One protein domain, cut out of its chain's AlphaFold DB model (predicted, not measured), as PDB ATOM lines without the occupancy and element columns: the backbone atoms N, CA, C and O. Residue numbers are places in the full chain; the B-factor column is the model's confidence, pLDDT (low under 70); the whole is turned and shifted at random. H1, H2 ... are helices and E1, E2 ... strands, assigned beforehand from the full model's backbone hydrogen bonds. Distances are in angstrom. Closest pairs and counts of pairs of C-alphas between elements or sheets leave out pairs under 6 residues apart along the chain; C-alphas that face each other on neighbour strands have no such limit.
ATOM      1  N   ARG A 308      93.619  -3.043   8.347       68.06
ATOM      2  CA  ARG A 308      92.280  -2.909   7.790       68.06
ATOM      3  C   ARG A 308      91.454  -4.031   8.381       68.06
ATOM      4  O   ARG A 308      91.629  -5.188   8.002       68.06
ATOM      5  N   THR A 309      90.690  -3.719   9.418       68.56
ATOM      6  CA  THR A 309      90.063  -4.744  10.255       68.56
ATOM      7  C   THR A 309      88.756  -4.239  10.855       68.56
ATOM      8  O   THR A 309      88.509  -3.035  10.910       68.56
ATOM      9  N   SER A 310      87.901  -5.156  11.289       76.44
ATOM     10  CA  SER A 310      86.660  -4.834  12.006       76.44
ATOM     11  C   SER A 310      86.867  -4.765  13.525       76.44
ATOM     12  O   SER A 310      87.825  -5.329  14.055       76.44
ATOM     13  N   GLU A 311      85.940  -4.126  14.253       77.12
ATOM     14  CA  GLU A 311      85.912  -4.188  15.730       77.12
ATOM     15  C   GLU A 311      85.875  -5.646  16.236       77.12
ATOM     16  O   GLU A 311      86.581  -5.985  17.181       77.12
ATOM     17  N   GLU A 312      85.149  -6.542  15.557       81.44
ATOM     18  CA  GLU A 312      85.052  -7.960  15.937       81.44
ATOM     19  C   GLU A 312      86.399  -8.696  15.833       81.44
ATOM     20  O   GLU A 312      86.765  -9.470  16.718       81.44
ATOM     21  N   GLU A 313      87.164  -8.461  14.768       80.69
ATOM     22  CA  GLU A 313      88.495  -9.055  14.601       80.69
ATOM     23  C   GLU A 313      89.497  -8.521  15.630       80.69
ATOM     24  O   GLU A 313      90.366  -9.263  16.093       80.69
ATOM     25  N   LEU A 314      89.375  -7.248  16.012       78.44
ATOM     26  CA  LEU A 314      90.184  -6.660  17.077       78.44
ATOM     27  C   LEU A 314      89.864  -7.279  18.432       78.44
ATOM     28  O   LEU A 314      90.789  -7.658  19.149       78.44
ATOM     29  N   ASP A 315      88.586  -7.455  18.750       81.75
ATOM     30  CA  ASP A 315      88.157  -8.124  19.977       81.75
ATOM     31  C   ASP A 315      88.652  -9.577  20.022       81.75
ATOM     32  O   ASP A 315      89.102 -10.056  21.065       81.75
ATOM     33  N   GLN A 316      88.640 -10.282  18.886       85.69
ATOM     34  CA  GLN A 316      89.208 -11.630  18.784       85.69
ATOM     35  C   GLN A 316      90.722 -11.642  19.027       85.69
ATOM     36  O   GLN A 316      91.218 -12.542  19.708       85.69
ATOM     37  N   ARG A 317      91.460 -10.655  18.505       84.75
ATOM     38  CA  ARG A 317      92.904 -10.513  18.754       84.75
ATOM     39  C   ARG A 317      93.186 -10.218  20.216       84.75
ATOM     40  O   ARG A 317      93.977 -10.937  20.813       84.75
ATOM     41  N   LEU A 318      92.506  -9.232  20.799       85.69
ATOM     42  CA  LEU A 318      92.601  -8.924  22.224       85.69
ATOM     43  C   LEU A 318      92.341 -10.182  23.053       85.69
ATOM     44  O   LEU A 318      93.156 -10.553  23.890       85.69
ATOM     45  N   LYS A 319      91.254 -10.902  22.768       87.94
ATOM     46  CA  LYS A 319      90.939 -12.152  23.457       87.94
ATOM     47  C   LYS A 319      92.062 -13.183  23.326       87.94
ATOM     48  O   LYS A 319      92.461 -13.760  24.331       87.94
ATOM     49  N   SER A 320      92.602 -13.383  22.124       88.44
ATOM     50  CA  SER A 320      93.737 -14.284  21.896       88.44
ATOM     51  C   SER A 320      94.988 -13.858  22.675       88.44
ATOM     52  O   SER A 320      95.729 -14.708  23.165       88.44
ATOM     53  N   GLU A 321      95.244 -12.558  22.806       88.00
ATOM     54  CA  GLU A 321      96.381 -12.012  23.560       88.00
ATOM     55  C   GLU A 321      96.221 -12.208  25.070       88.00
ATOM     56  O   GLU A 321      97.176 -12.584  25.749       88.00
ATOM     57  N   ILE A 322      95.009 -12.029  25.594       90.50
ATOM     58  CA  ILE A 322      94.680 -12.310  26.997       90.50
ATOM     59  C   ILE A 322      94.758 -13.818  27.284       90.50
ATOM     60  O   ILE A 322      95.361 -14.220  28.276       90.50
ATOM     61  N   GLU A 323      94.223 -14.667  26.400       89.62
ATOM     62  CA  GLU A 323      94.247 -16.133  26.551       89.62
ATOM     63  C   GLU A 323      95.657 -16.731  26.434       89.62
ATOM     64  O   GLU A 323      95.949 -17.745  27.067       89.62
ATOM     65  N   SER A 324      96.533 -16.124  25.629       87.56
ATOM     66  CA  SER A 324      97.924 -16.568  25.458       87.56
ATOM     67  C   SER A 324      98.893 -15.979  26.484       87.56
ATOM     68  O   SER A 324     100.050 -16.403  26.535       87.56
ATOM     69  N   THR A 325      98.446 -15.023  27.303       88.62
ATOM     70  CA  THR A 325      99.277 -14.444  28.358       88.62
ATOM     71  C   THR A 325      99.572 -15.492  29.431       88.62
ATOM     72  O   THR A 325      98.682 -16.178  29.929       88.62
ATOM     73  N   ASP A 326     100.845 -15.605  29.806       89.25
ATOM     74  CA  ASP A 326     101.258 -16.414  30.947       89.25
ATOM     75  C   ASP A 326     100.967 -15.673  32.258       89.25
ATOM     76  O   ASP A 326     101.813 -14.954  32.792       89.25
ATOM     77  N   TRP A 327      99.760 -15.873  32.782       89.19
ATOM     78  CA  TRP A 327      99.298 -15.277  34.039       89.19
ATOM     79  C   TRP A 327     100.029 -15.795  35.287       89.19
ATOM     80  O   TRP A 327      99.847 -15.262  36.375       89.19
ATOM     81  N   SER A 328     100.877 -16.826  35.163       87.38
ATOM     82  CA  SER A 328     101.781 -17.201  36.260       87.38
ATOM     83  C   SER A 328     102.997 -16.278  36.361       87.38
ATOM     84  O   SER A 328     103.614 -16.192  37.423       87.38
ATOM     85  N   THR A 329     103.305 -15.577  35.268       85.00
ATOM     86  CA  THR A 329     104.415 -14.632  35.154       85.00
ATOM     87  C   THR A 329     103.933 -13.185  35.223       85.00
ATOM     88  O   THR A 329     104.592 -12.371  35.864       85.00
ATOM     89  N   TYR A 330     102.817 -12.855  34.567       88.88
ATOM     90  CA  TYR A 330     102.271 -11.497  34.495       88.88
ATOM     91  C   TYR A 330     100.949 -11.410  35.255       88.88
ATOM     92  O   TYR A 330      99.996 -12.094  34.894       88.88
ATOM     93  N   SER A 331     100.877 -10.556  36.273       90.50
ATOM     94  CA  SER A 331      99.649 -10.313  37.038       90.50
ATOM     95  C   SER A 331      98.682  -9.394  36.299       90.50
ATOM     96  O   SER A 331      97.468  -9.498  36.478       90.50
ATOM     97  N   THR A 332      99.212  -8.500  35.458       93.25
ATOM     98  CA  THR A 332      98.429  -7.424  34.845       93.25
ATOM     99  C   THR A 332      98.804  -7.211  33.385       93.25
ATOM    100  O   THR A 332      99.977  -7.253  33.008       93.25
ATOM    101  N   VAL A 333      97.795  -6.942  32.557       93.31
ATOM    102  CA  VAL A 333      97.948  -6.573  31.149       93.31
ATOM    103  C   VAL A 333      97.147  -5.313  30.858       93.31
ATOM    104  O   VAL A 333      95.932  -5.297  31.047       93.31
ATOM    105  N   ASP A 334      97.816  -4.297  30.319       93.75
ATOM    106  CA  ASP A 334      97.170  -3.117  29.755       93.75
ATOM    107  C   ASP A 334      97.163  -3.211  28.228       93.75
ATOM    108  O   ASP A 334      98.202  -3.288  27.565       93.75
ATOM    109  N   TRP A 335      95.956  -3.201  27.670       91.94
ATOM    110  CA  TRP A 335      95.692  -3.104  26.244       91.94
ATOM    111  C   TRP A 335      95.420  -1.650  25.878       91.94
ATOM    112  O   TRP A 335      94.359  -1.103  26.192       91.94
ATOM    113  N   VAL A 336      96.374  -1.020  25.202       90.56
ATOM    114  CA  VAL A 336      96.293   0.381  24.793       90.56
ATOM    115  C   VAL A 336      95.916   0.436  23.322       90.56
ATOM    116  O   VAL A 336      96.725   0.182  22.439       90.56
ATOM    117  N   GLN A 337      94.668   0.782  23.050       86.31
ATOM    118  CA  GLN A 337      94.174   1.077  21.717       86.31
ATOM    119  C   GLN A 337      94.418   2.556  21.410       86.31
ATOM    120  O   GLN A 337      93.939   3.431  22.133       86.31
ATOM    121  N   ILE A 338      95.108   2.838  20.307       82.62
ATOM    122  CA  ILE A 338      95.331   4.198  19.826       82.62
ATOM    123  C   ILE A 338      94.783   4.323  18.405       82.62
ATOM    124  O   ILE A 338      95.226   3.657  17.465       82.62
ATOM    125  N   VAL A 339      93.776   5.179  18.267       76.31
ATOM    126  CA  VAL A 339      92.962   5.323  17.063       76.31
ATOM    127  C   VAL A 339      93.055   6.768  16.587       76.31
ATOM    128  O   VAL A 339      92.668   7.686  17.319       76.31
ATOM    129  N   PRO A 340      93.548   7.015  15.366       71.94
ATOM    130  CA  PRO A 340      93.434   8.333  14.757       71.94
ATOM    131  C   PRO A 340      91.965   8.767  14.658       71.94
ATOM    132  O   PRO A 340      91.102   7.959  14.327       71.94
ATOM    133  N   LEU A 341      91.656  10.050  14.869       68.75
ATOM    134  CA  LEU A 341      90.260  10.532  14.845       68.75
ATOM    135  C   LEU A 341      89.538  10.311  13.497       68.75
ATOM    136  O   LEU A 341      88.313  10.296  13.449       68.75
ATOM    137  N   TRP A 342      90.288  10.132  12.407       63.94
ATOM    138  CA  TRP A 342      89.772   9.876  11.058       63.94
ATOM    139  C   TRP A 342      89.662   8.378  10.709       63.94
ATOM    140  O   TRP A 342      89.180   8.045   9.633       63.94
ATOM    141  N   ALA A 343      90.101   7.474  11.591       62.91
ATOM    142  CA  ALA A 343      90.306   6.047  11.307       62.91
ATOM    143  C   ALA A 343      89.030   5.201  11.138       62.91
ATOM    144  O   ALA A 343      89.136   4.001  10.881       62.91
ATOM    145  N   LYS A 344      87.835   5.782  11.303       59.38
ATOM    146  CA  LYS A 344      86.566   5.086  11.048       59.38
ATOM    147  C   LYS A 344      86.069   5.410   9.641       59.38
ATOM    148  O   LYS A 344      85.549   6.502   9.414       59.38
ATOM    149  N   ASP A 345      86.195   4.447   8.730       59.41
ATOM    150  CA  ASP A 345      85.532   4.467   7.421       59.41
ATOM    151  C   ASP A 345      84.431   3.396   7.404       59.41
ATOM    152  O   ASP A 345      84.678   2.203   7.231       59.41
ATOM    153  N   GLY A 346      83.190   3.809   7.679       67.12
ATOM    154  CA  GLY A 346      82.077   2.874   7.874       67.12
ATOM    155  C   GLY A 346      82.275   1.972   9.101       67.12
ATOM    156  O   GLY A 346      82.474   2.474  10.207       67.12
ATOM    157  N   ASP A 347      82.189   0.653   8.897       60.22
ATOM    158  CA  ASP A 347      82.407  -0.378   9.931       60.22
ATOM    159  C   ASP A 347      83.880  -0.838  10.013       60.22
ATOM    160  O   ASP A 347      84.228  -1.683  10.842       60.22
ATOM    161  N   GLU A 348      84.750  -0.314   9.142       63.38
ATOM    162  CA  GLU A 348      86.166  -0.667   9.080       63.38
ATOM    163  C   GLU A 348      86.998   0.295   9.935       63.38
ATOM    164  O   GLU A 348      86.838   1.520   9.897       63.38
ATOM    165  N   ILE A 349      87.911  -0.277  10.715       65.62
ATOM    166  CA  ILE A 349      88.931   0.457  11.447       65.62
ATOM    167  C   ILE A 349      90.211   0.393  10.625       65.62
ATOM    168  O   ILE A 349      90.825  -0.668  10.491       65.62
ATOM    169  N   VAL A 350      90.617   1.548  10.097       67.19
ATOM    170  CA  VAL A 350      91.815   1.684   9.267       67.19
ATOM    171  C   VAL A 350      92.892   2.426  10.040       67.19
ATOM    172  O   VAL A 350      92.680   3.524  10.550       67.19
ATOM    173  N   GLY A 351      94.079   1.835  10.126       67.44
ATOM    174  CA  GLY A 351      95.247   2.529  10.658       67.44
ATOM    175  C   GLY A 351      95.244   2.733  12.179       67.44
ATOM    176  O   GLY A 351      96.027   3.545  12.672       67.44
ATOM    177  N   SER A 352      94.430   1.989  12.928       73.12
ATOM    178  CA  SER A 352      94.581   1.906  14.387       73.12
ATOM    179  C   SER A 352      95.779   1.052  14.776       73.12
ATOM    180  O   SER A 352      96.144   0.116  14.062       73.12
ATOM    181  N   HIS A 353      96.357   1.365  15.930       80.88
ATOM    182  CA  HIS A 353      97.434   0.589  16.524       80.88
ATOM    183  C   HIS A 353      97.084   0.199  17.944       80.88
ATOM    184  O   HIS A 353      96.312   0.876  18.625       80.88
ATOM    185  N   PHE A 354      97.662  -0.911  18.373       85.31
ATOM    186  CA  PHE A 354      97.395  -1.493  19.671       85.31
ATOM    187  C   PHE A 354      98.705  -1.855  20.320       85.31
ATOM    188  O   PHE A 354      99.579  -2.440  19.682       85.31
ATOM    189  N   GLU A 355      98.812  -1.527  21.590       90.31
ATOM    190  CA  GLU A 355      99.954  -1.872  22.401       90.31
ATOM    191  C   GLU A 355      99.501  -2.800  23.511       90.31
ATOM    192  O   GLU A 355      98.478  -2.565  24.155       90.31
ATOM    193  N   VAL A 356     100.275  -3.849  23.738       91.62
ATOM    194  CA  VAL A 356     100.044  -4.786  24.831       91.62
ATOM    195  C   VAL A 356     101.194  -4.642  25.794       91.62
ATOM    196  O   VAL A 356     102.320  -4.985  25.439       91.62
ATOM    197  N   HIS A 357     100.912  -4.138  26.990       92.56
ATOM    198  CA  HIS A 357     101.886  -3.989  28.062       92.56
ATOM    199  C   HIS A 357     101.580  -5.015  29.146       92.56
ATOM    200  O   HIS A 357     100.477  -5.021  29.684       92.56
ATOM    201  N   ARG A 358     102.534  -5.893  29.460       90.62
ATOM    202  CA  ARG A 358     102.384  -6.908  30.511       90.62
ATOM    203  C   ARG A 358     103.314  -6.616  31.683       90.62
ATOM    204  O   ARG A 358     104.504  -6.369  31.477       90.62
ATOM    205  N   TYR A 359     102.772  -6.717  32.890       90.38
ATOM    206  CA  TYR A 359     103.417  -6.366  34.155       90.38
ATOM    207  C   TYR A 359     103.389  -7.552  35.123       90.38
ATOM    208  O   TYR A 359     102.437  -8.331  35.123       90.38
ATOM    209  N   GLN A 360     104.440  -7.707  35.933       85.56
ATOM    210  CA  GLN A 360     104.502  -8.743  36.980       85.56
ATOM    211  C   GLN A 360     104.047  -8.249  38.349       85.56
ATOM    212  O   GLN A 360     103.734  -9.054  39.225       85.56
ATOM    213  N   SER A 361     104.118  -6.937  38.553       81.25
ATOM    214  CA  SER A 361     103.851  -6.288  39.821       81.25
ATOM    215  C   SER A 361     103.067  -5.009  39.577       81.25
ATOM    216  O   SER A 361     103.202  -4.386  38.523       81.25
ATOM    217  N   ASP A 362     102.290  -4.602  40.577       80.69
ATOM    218  CA  ASP A 362     101.545  -3.344  40.543       80.69
ATOM    219  C   ASP A 362     102.460  -2.108  40.606       80.69
ATOM    220  O   ASP A 362     102.015  -1.003  40.302       80.69
ATOM    221  N   GLU A 363     103.728  -2.269  41.005       80.75
ATOM    222  CA  GLU A 363     104.675  -1.159  41.180       80.75
ATOM    223  C   GLU A 363     105.167  -0.593  39.840       80.75
ATOM    224  O   GLU A 363     105.479   0.594  39.753       80.75
ATOM    225  N   ASP A 364     105.181  -1.418  38.791       80.31
ATOM    226  CA  ASP A 364     105.680  -1.058  37.457       80.31
ATOM    227  C   ASP A 364     104.586  -0.509  36.531       80.31
ATOM    228  O   ASP A 364     104.848  -0.161  35.375       80.31
ATOM    229  N   ILE A 365     103.342  -0.484  37.013       88.06
ATOM    230  CA  ILE A 365     102.182  -0.119  36.212       88.06
ATOM    231  C   ILE A 365     102.031   1.406  36.225       88.06
ATOM    232  O   ILE A 365     101.705   1.979  37.269       88.06
ATOM    233  N   PRO A 366     102.223   2.087  35.084       88.69
ATOM    234  CA  PRO A 366     102.080   3.532  35.027       88.69
ATOM    235  C   PRO A 366     100.607   3.946  35.155       88.69
ATOM    236  O   PRO A 366      99.680   3.150  34.950       88.69
ATOM    237  N   ASP A 367     100.380   5.226  35.453       89.69
ATOM    238  CA  ASP A 367      99.038   5.793  35.337       89.69
ATOM    239  C   ASP A 367      98.563   5.674  33.870       89.69
ATOM    240  O   ASP A 367      99.334   5.977  32.952       89.69
ATOM    241  N   PRO A 368      97.306   5.263  33.609       87.69
ATOM    242  CA  PRO A 368      96.713   5.258  32.275       87.69
ATOM    243  C   PRO A 368      96.934   6.545  31.454       87.69
ATOM    244  O   PRO A 368      97.010   6.497  30.220       87.69
ATOM    245  N   GLU A 369      97.067   7.704  32.109       85.50
ATOM    246  CA  GLU A 369      97.393   8.974  31.457       85.50
ATOM    247  C   GLU A 369      98.775   8.986  30.783       85.50
ATOM    248  O   GLU A 369      98.934   9.628  29.736       85.50
ATOM    249  N   GLU A 370      99.741   8.234  31.312       85.56
ATOM    250  CA  GLU A 370     101.128   8.180  30.843       85.56
ATOM    251  C   GLU A 370     101.310   7.404  29.535       85.56
ATOM    252  O   GLU A 370     102.309   7.612  28.842       85.56
ATOM    253  N   TYR A 371     100.341   6.571  29.127       84.56
ATOM    254  CA  TYR A 371     100.421   5.804  27.874       84.56
ATOM    255  C   TYR A 371     100.294   6.652  26.598       84.56
ATOM    256  O   TYR A 371      99.957   6.147  25.530       84.56
ATOM    257  N   GLY A 372     100.452   7.972  26.652       66.75
ATOM    258  CA  GLY A 372     100.249   8.759  25.446       66.75
ATOM    259  C   GLY A 372     100.750  10.181  25.471       66.75
ATOM    260  O   GLY A 372     101.247  10.713  26.461       66.75
ATOM    261  N   HIS A 373     100.587  10.784  24.300       65.12
ATOM    262  CA  HIS A 373     100.932  12.158  24.011       65.12
ATOM    263  C   HIS A 373      99.657  12.995  24.067       65.12
ATOM    264  O   HIS A 373      98.879  13.017  23.117       65.12
ATOM    265  N   THR A 374      99.467  13.746  25.151       61.53
ATOM    266  CA  THR A 374      98.336  14.686  25.322       61.53
ATOM    267  C   THR A 374      98.266  15.782  24.249       61.53
ATOM    268  O   THR A 374      97.316  16.557  24.207       61.53
ATOM    269  N   ARG A 375      99.285  15.867  23.386       59.44
ATOM    270  CA  ARG A 375      99.429  16.854  22.312       59.44
ATOM    271  C   ARG A 375      98.983  16.341  20.939       59.44
ATOM    272  O   ARG A 375      98.917  17.142  20.012       59.44
ATOM    273  N   LEU A 376      98.716  15.043  20.788       66.56
ATOM    274  CA  LEU A 376      98.296  14.460  19.511       66.56
ATOM    275  C   LEU A 376      96.772  14.363  19.425       66.56
ATOM    276  O   LEU A 376      96.105  14.071  20.414       66.56
ATOM    277  N   ARG A 377      96.230  14.595  18.222       68.25
ATOM    278  CA  ARG A 377      94.797  14.461  17.913       68.25
ATOM    279  C   ARG A 377      94.433  12.990  17.673       68.25
ATOM    280  O   ARG A 377      94.328  12.555  16.526       68.25
ATOM    281  N   GLN A 378      94.282  12.223  18.745       73.62
ATOM    282  CA  GLN A 378      93.997  10.790  18.708       73.62
ATOM    283  C   GLN A 378      93.075  10.374  19.854       73.62
ATOM    284  O   GLN A 378      93.147  10.921  20.954       73.62
ATOM    285  N   PHE A 379      92.242   9.370  19.596       74.00
ATOM    286  CA  PHE A 379      91.518   8.660  20.638       74.00
ATOM    287  C   PHE A 379      92.434   7.589  21.225       74.00
ATOM    288  O   PHE A 379      93.020   6.790  20.488       74.00
ATOM    289  N   ARG A 380      92.555   7.563  22.550       85.12
ATOM    290  CA  ARG A 380      93.284   6.516  23.267       85.12
ATOM    291  C   ARG A 380      92.333   5.831  24.231       85.12
ATOM    292  O   ARG A 380      91.717   6.486  25.062       85.12
ATOM    293  N   ARG A 381      92.291   4.507  24.177       87.19
ATOM    294  CA  ARG A 381      91.592   3.662  25.140       87.19
ATOM    295  C   ARG A 381      92.591   2.731  25.801       87.19
ATOM    296  O   ARG A 381      93.340   2.058  25.107       87.19
ATOM    297  N   VAL A 382      92.581   2.671  27.124       91.81
ATOM    298  CA  VAL A 382      93.385   1.721  27.899       91.81
ATOM    299  C   VAL A 382      92.428   0.758  28.581       91.81
ATOM    300  O   VAL A 382      91.555   1.202  29.319       91.81
ATOM    301  N   SER A 383      92.564  -0.539  28.333       92.88
ATOM    302  CA  SER A 383      91.790  -1.590  28.999       92.88
ATOM    303  C   SER A 383      92.721  -2.457  29.831       92.88
ATOM    304  O   SER A 383      93.637  -3.061  29.277       92.88
ATOM    305  N   ARG A 384      92.474  -2.535  31.141       94.50
ATOM    306  CA  ARG A 384      93.267  -3.327  32.086       94.50
ATOM    307  C   ARG A 384      92.629  -4.674  32.368       94.50
ATOM    308  O   ARG A 384      91.418  -4.765  32.593       94.50
ATOM    309  N   PHE A 385      93.478  -5.688  32.405       94.44
ATOM    310  CA  PHE A 385      93.148  -7.057  32.753       94.44
ATOM    311  C   PHE A 385      94.048  -7.529  33.890       94.44
ATOM    312  O   PHE A 385      95.260  -7.339  33.822       94.44
ATOM    313  N   GLU A 386      93.468  -8.164  34.901       94.12
ATOM    314  CA  GLU A 386      94.179  -8.742  36.046       94.12
ATOM    315  C   GLU A 386      93.798 -10.215  36.159       94.12
ATOM    316  O   GLU A 386      92.613 -10.551  36.130       94.12
ATOM    317  N   ASP A 387      94.795 -11.099  36.226       90.69
ATOM    318  CA  ASP A 387      94.600 -12.557  36.250       90.69
ATOM    319  C   ASP A 387      93.635 -13.081  35.156       90.69
ATOM    320  O   ASP A 387      92.877 -14.032  35.358       90.69
ATOM    321  N   GLY A 388      93.648 -12.448  33.977       89.25
ATOM    322  CA  GLY A 388      92.793 -12.787  32.833       89.25
ATOM    323  C   GLY A 388      91.394 -12.166  32.844       89.25
ATOM    324  O   GLY A 388      90.668 -12.300  31.857       89.25
ATOM    325  N   GLU A 389      91.011 -11.459  33.905       92.81
ATOM    326  CA  GLU A 389      89.706 -10.814  34.038       92.81
ATOM    327  C   GLU A 389      89.787  -9.329  33.675       92.81
ATOM    328  O   GLU A 389      90.718  -8.625  34.060       92.81
ATOM    329  N   HIS A 390      88.797  -8.825  32.936       94.56
ATOM    330  CA  HIS A 390      88.701  -7.395  32.627       94.56
ATOM    331  C   HIS A 390      88.343  -6.603  33.887       94.56
ATOM    332  O   HIS A 390      87.344  -6.897  34.545       94.56
ATOM    333  N   VAL A 391      89.137  -5.580  34.200       93.69
ATOM    334  CA  VAL A 391      88.976  -4.778  35.420       93.69
ATOM    335  C   VAL A 391      88.354  -3.426  35.111       93.69
ATOM    336  O   VAL A 391      87.320  -3.064  35.678       93.69
ATOM    337  N   LEU A 392      88.990  -2.656  34.227       93.69
ATOM    338  CA  LEU A 392      88.582  -1.288  33.928       93.69
ATOM    339  C   LEU A 392      89.026  -0.872  32.527       93.69
ATOM    340  O   LEU A 392      89.992  -1.393  31.974       93.69
ATOM    341  N   THR A 393      88.312   0.103  31.974       92.69
ATOM    342  CA  THR A 393      88.689   0.792  30.745       92.69
ATOM    343  C   THR A 393      88.671   2.298  30.978       92.69
ATOM    344  O   THR A 393      87.711   2.828  31.539       92.69
ATOM    345  N   TRP A 394      89.725   2.974  30.528       91.81
ATOM    346  CA  TRP A 394      89.835   4.428  30.488       91.81
ATOM    347  C   TRP A 394      89.808   4.895  29.038       91.81
ATOM    348  O   TRP A 394      90.622   4.455  28.225       91.81
ATOM    349  N   ASP A 395      88.890   5.805  28.736       88.12
ATOM    350  CA  ASP A 395      88.793   6.470  27.443       88.12
ATOM    351  C   ASP A 395      89.362   7.886  27.561       88.12
ATOM    352  O   ASP A 395      89.015   8.641  28.472       88.12
ATOM    353  N   PHE A 396      90.237   8.245  26.627       82.81
ATOM    354  CA  PHE A 396      90.889   9.541  26.558       82.81
ATOM    355  C   PHE A 396      90.641  10.157  25.187       82.81
ATOM    356  O   PHE A 396      91.183   9.701  24.176       82.81
ATOM    357  N   ASP A 397      89.846  11.222  25.177       70.75
ATOM    358  CA  ASP A 397      89.647  12.063  24.006       70.75
ATOM    359  C   ASP A 397      90.628  13.233  24.030       70.75
ATOM    360  O   ASP A 397      90.673  14.025  24.976       70.75
ATOM    361  N   SER A 398      91.391  13.394  22.950       60.25
ATOM    362  CA  SER A 398      92.023  14.672  22.651       60.25
ATOM    363  C   SER A 398      90.942  15.622  22.112       60.25
ATOM    364  O   SER A 398      90.712  15.678  20.902       60.25
ATOM    365  N   GLU A 399      90.220  16.331  22.983       50.56
ATOM    366  CA  GLU A 399      89.312  17.392  22.524       50.56
ATOM    367  C   GLU A 399      90.083  18.428  21.684       50.56
ATOM    368  O   GLU A 399      91.231  18.768  21.986       50.56
ATOM    369  N   GLU A 400      89.443  18.949  20.630       42.81
ATOM    370  CA  GLU A 400      89.963  20.079  19.860       42.81
ATOM    371  C   GLU A 400      90.181  21.287  20.783       42.81
ATOM    372  O   GLU A 400      89.227  21.938  21.210       42.81
ATOM    373  N   LYS A 401      91.441  21.612  21.076       36.56
ATOM    374  CA  LYS A 401      91.830  22.942  21.554       36.56
ATOM    375  C   LYS A 401      92.587  23.705  20.483       36.56
ATOM    376  O   LYS A 401      93.397  23.075  19.760       36.56
TER     377      LYS A 401
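What this domain is: This is residues 308 to 401 of the 401 residues of an uncharacterized protein of Haloarcula sebkhae (UniProt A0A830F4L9). A twisted slab of four long antiparallel strands, E4, E2, E5 and E6, has the long helix H1 grazing one side and the short helix H2 grazing the other. A small two-stranded sheet, E1 with E3, sits at the first end of H1, away from the four strands' middle. The printed part has 94 residues, with two named helices and six named strands in the order E1, H1, E2, E3, E4, H2, E5, E6; the larger sheet runs E4, E2, E5, E6, and the class is mixed, helices and strands. It is compact, with a radius of gyration of the C-alphas of 14.0 A and spans of 40 by 29 by 16 A.

How they stand to each other: E1, residues 308 to 310, and E3, residues 348 to 350, are antiparallel at 143 degrees, with N 349 and O 309 2.8 A apart. H1, residues 311 to 324, follows E1 by a tight link and is on the larger sheet, which it only grazes with residues 314 to 322. Its closest C-alphas to E2, residues 332 to 340, are those of Leu 318 and Trp 335, 7.7 A apart. E3 runs on into E4, residues 353 to 359, across a break of 2 residues at 79 degrees. E4 is an edge strand, antiparallel to E2 at 163 degrees, with N 334 and O 357 2.8 A apart. H2, residues 368 to 371, is on the same sheet and only grazes it; the closest C-alphas of H2 and E5, residues 378 to 386, are those of Pro 368 and Val 382, 6.5 A apart. E4, H2 and E5 form a split strand-helix-strand unit, two strands running the same way with E2 between them, and its crossover is right-handed. E2 and E5 are antiparallel at 165 degrees, with N 337 and O 381 2.8 A apart. E5 and E6, residues 389 to 397, form a hairpin at 164 degrees, with N 382 and O 394 2.9 A apart. H1 and H2 are apart. In H1 each O i to N i+4 pair is within hydrogen-bond range; H2 is too short for such a pair.

Where its parts are: E1 begins at C-alpha 308 (92.280, -2.909, 7.790). H1 is 19.8 A long, and E2 is 26.0 A, starting at C-alpha 332 (98.429, -7.424, 34.845). E4 is 19.9 A, E5 26.1 A and E6 25.0 A, ending at C-alpha 397 (89.647, 12.063, 24.006).

The domain as a whole: The farthest C-alphas, those of Ser 328 and Lys 401, are 43.9 A apart. The printed part has no cut and no long link. Its mean pLDDT is 80.5; residues 308 to 309, 341 to 351, 372 to 377 and 398 to 401 are under 70.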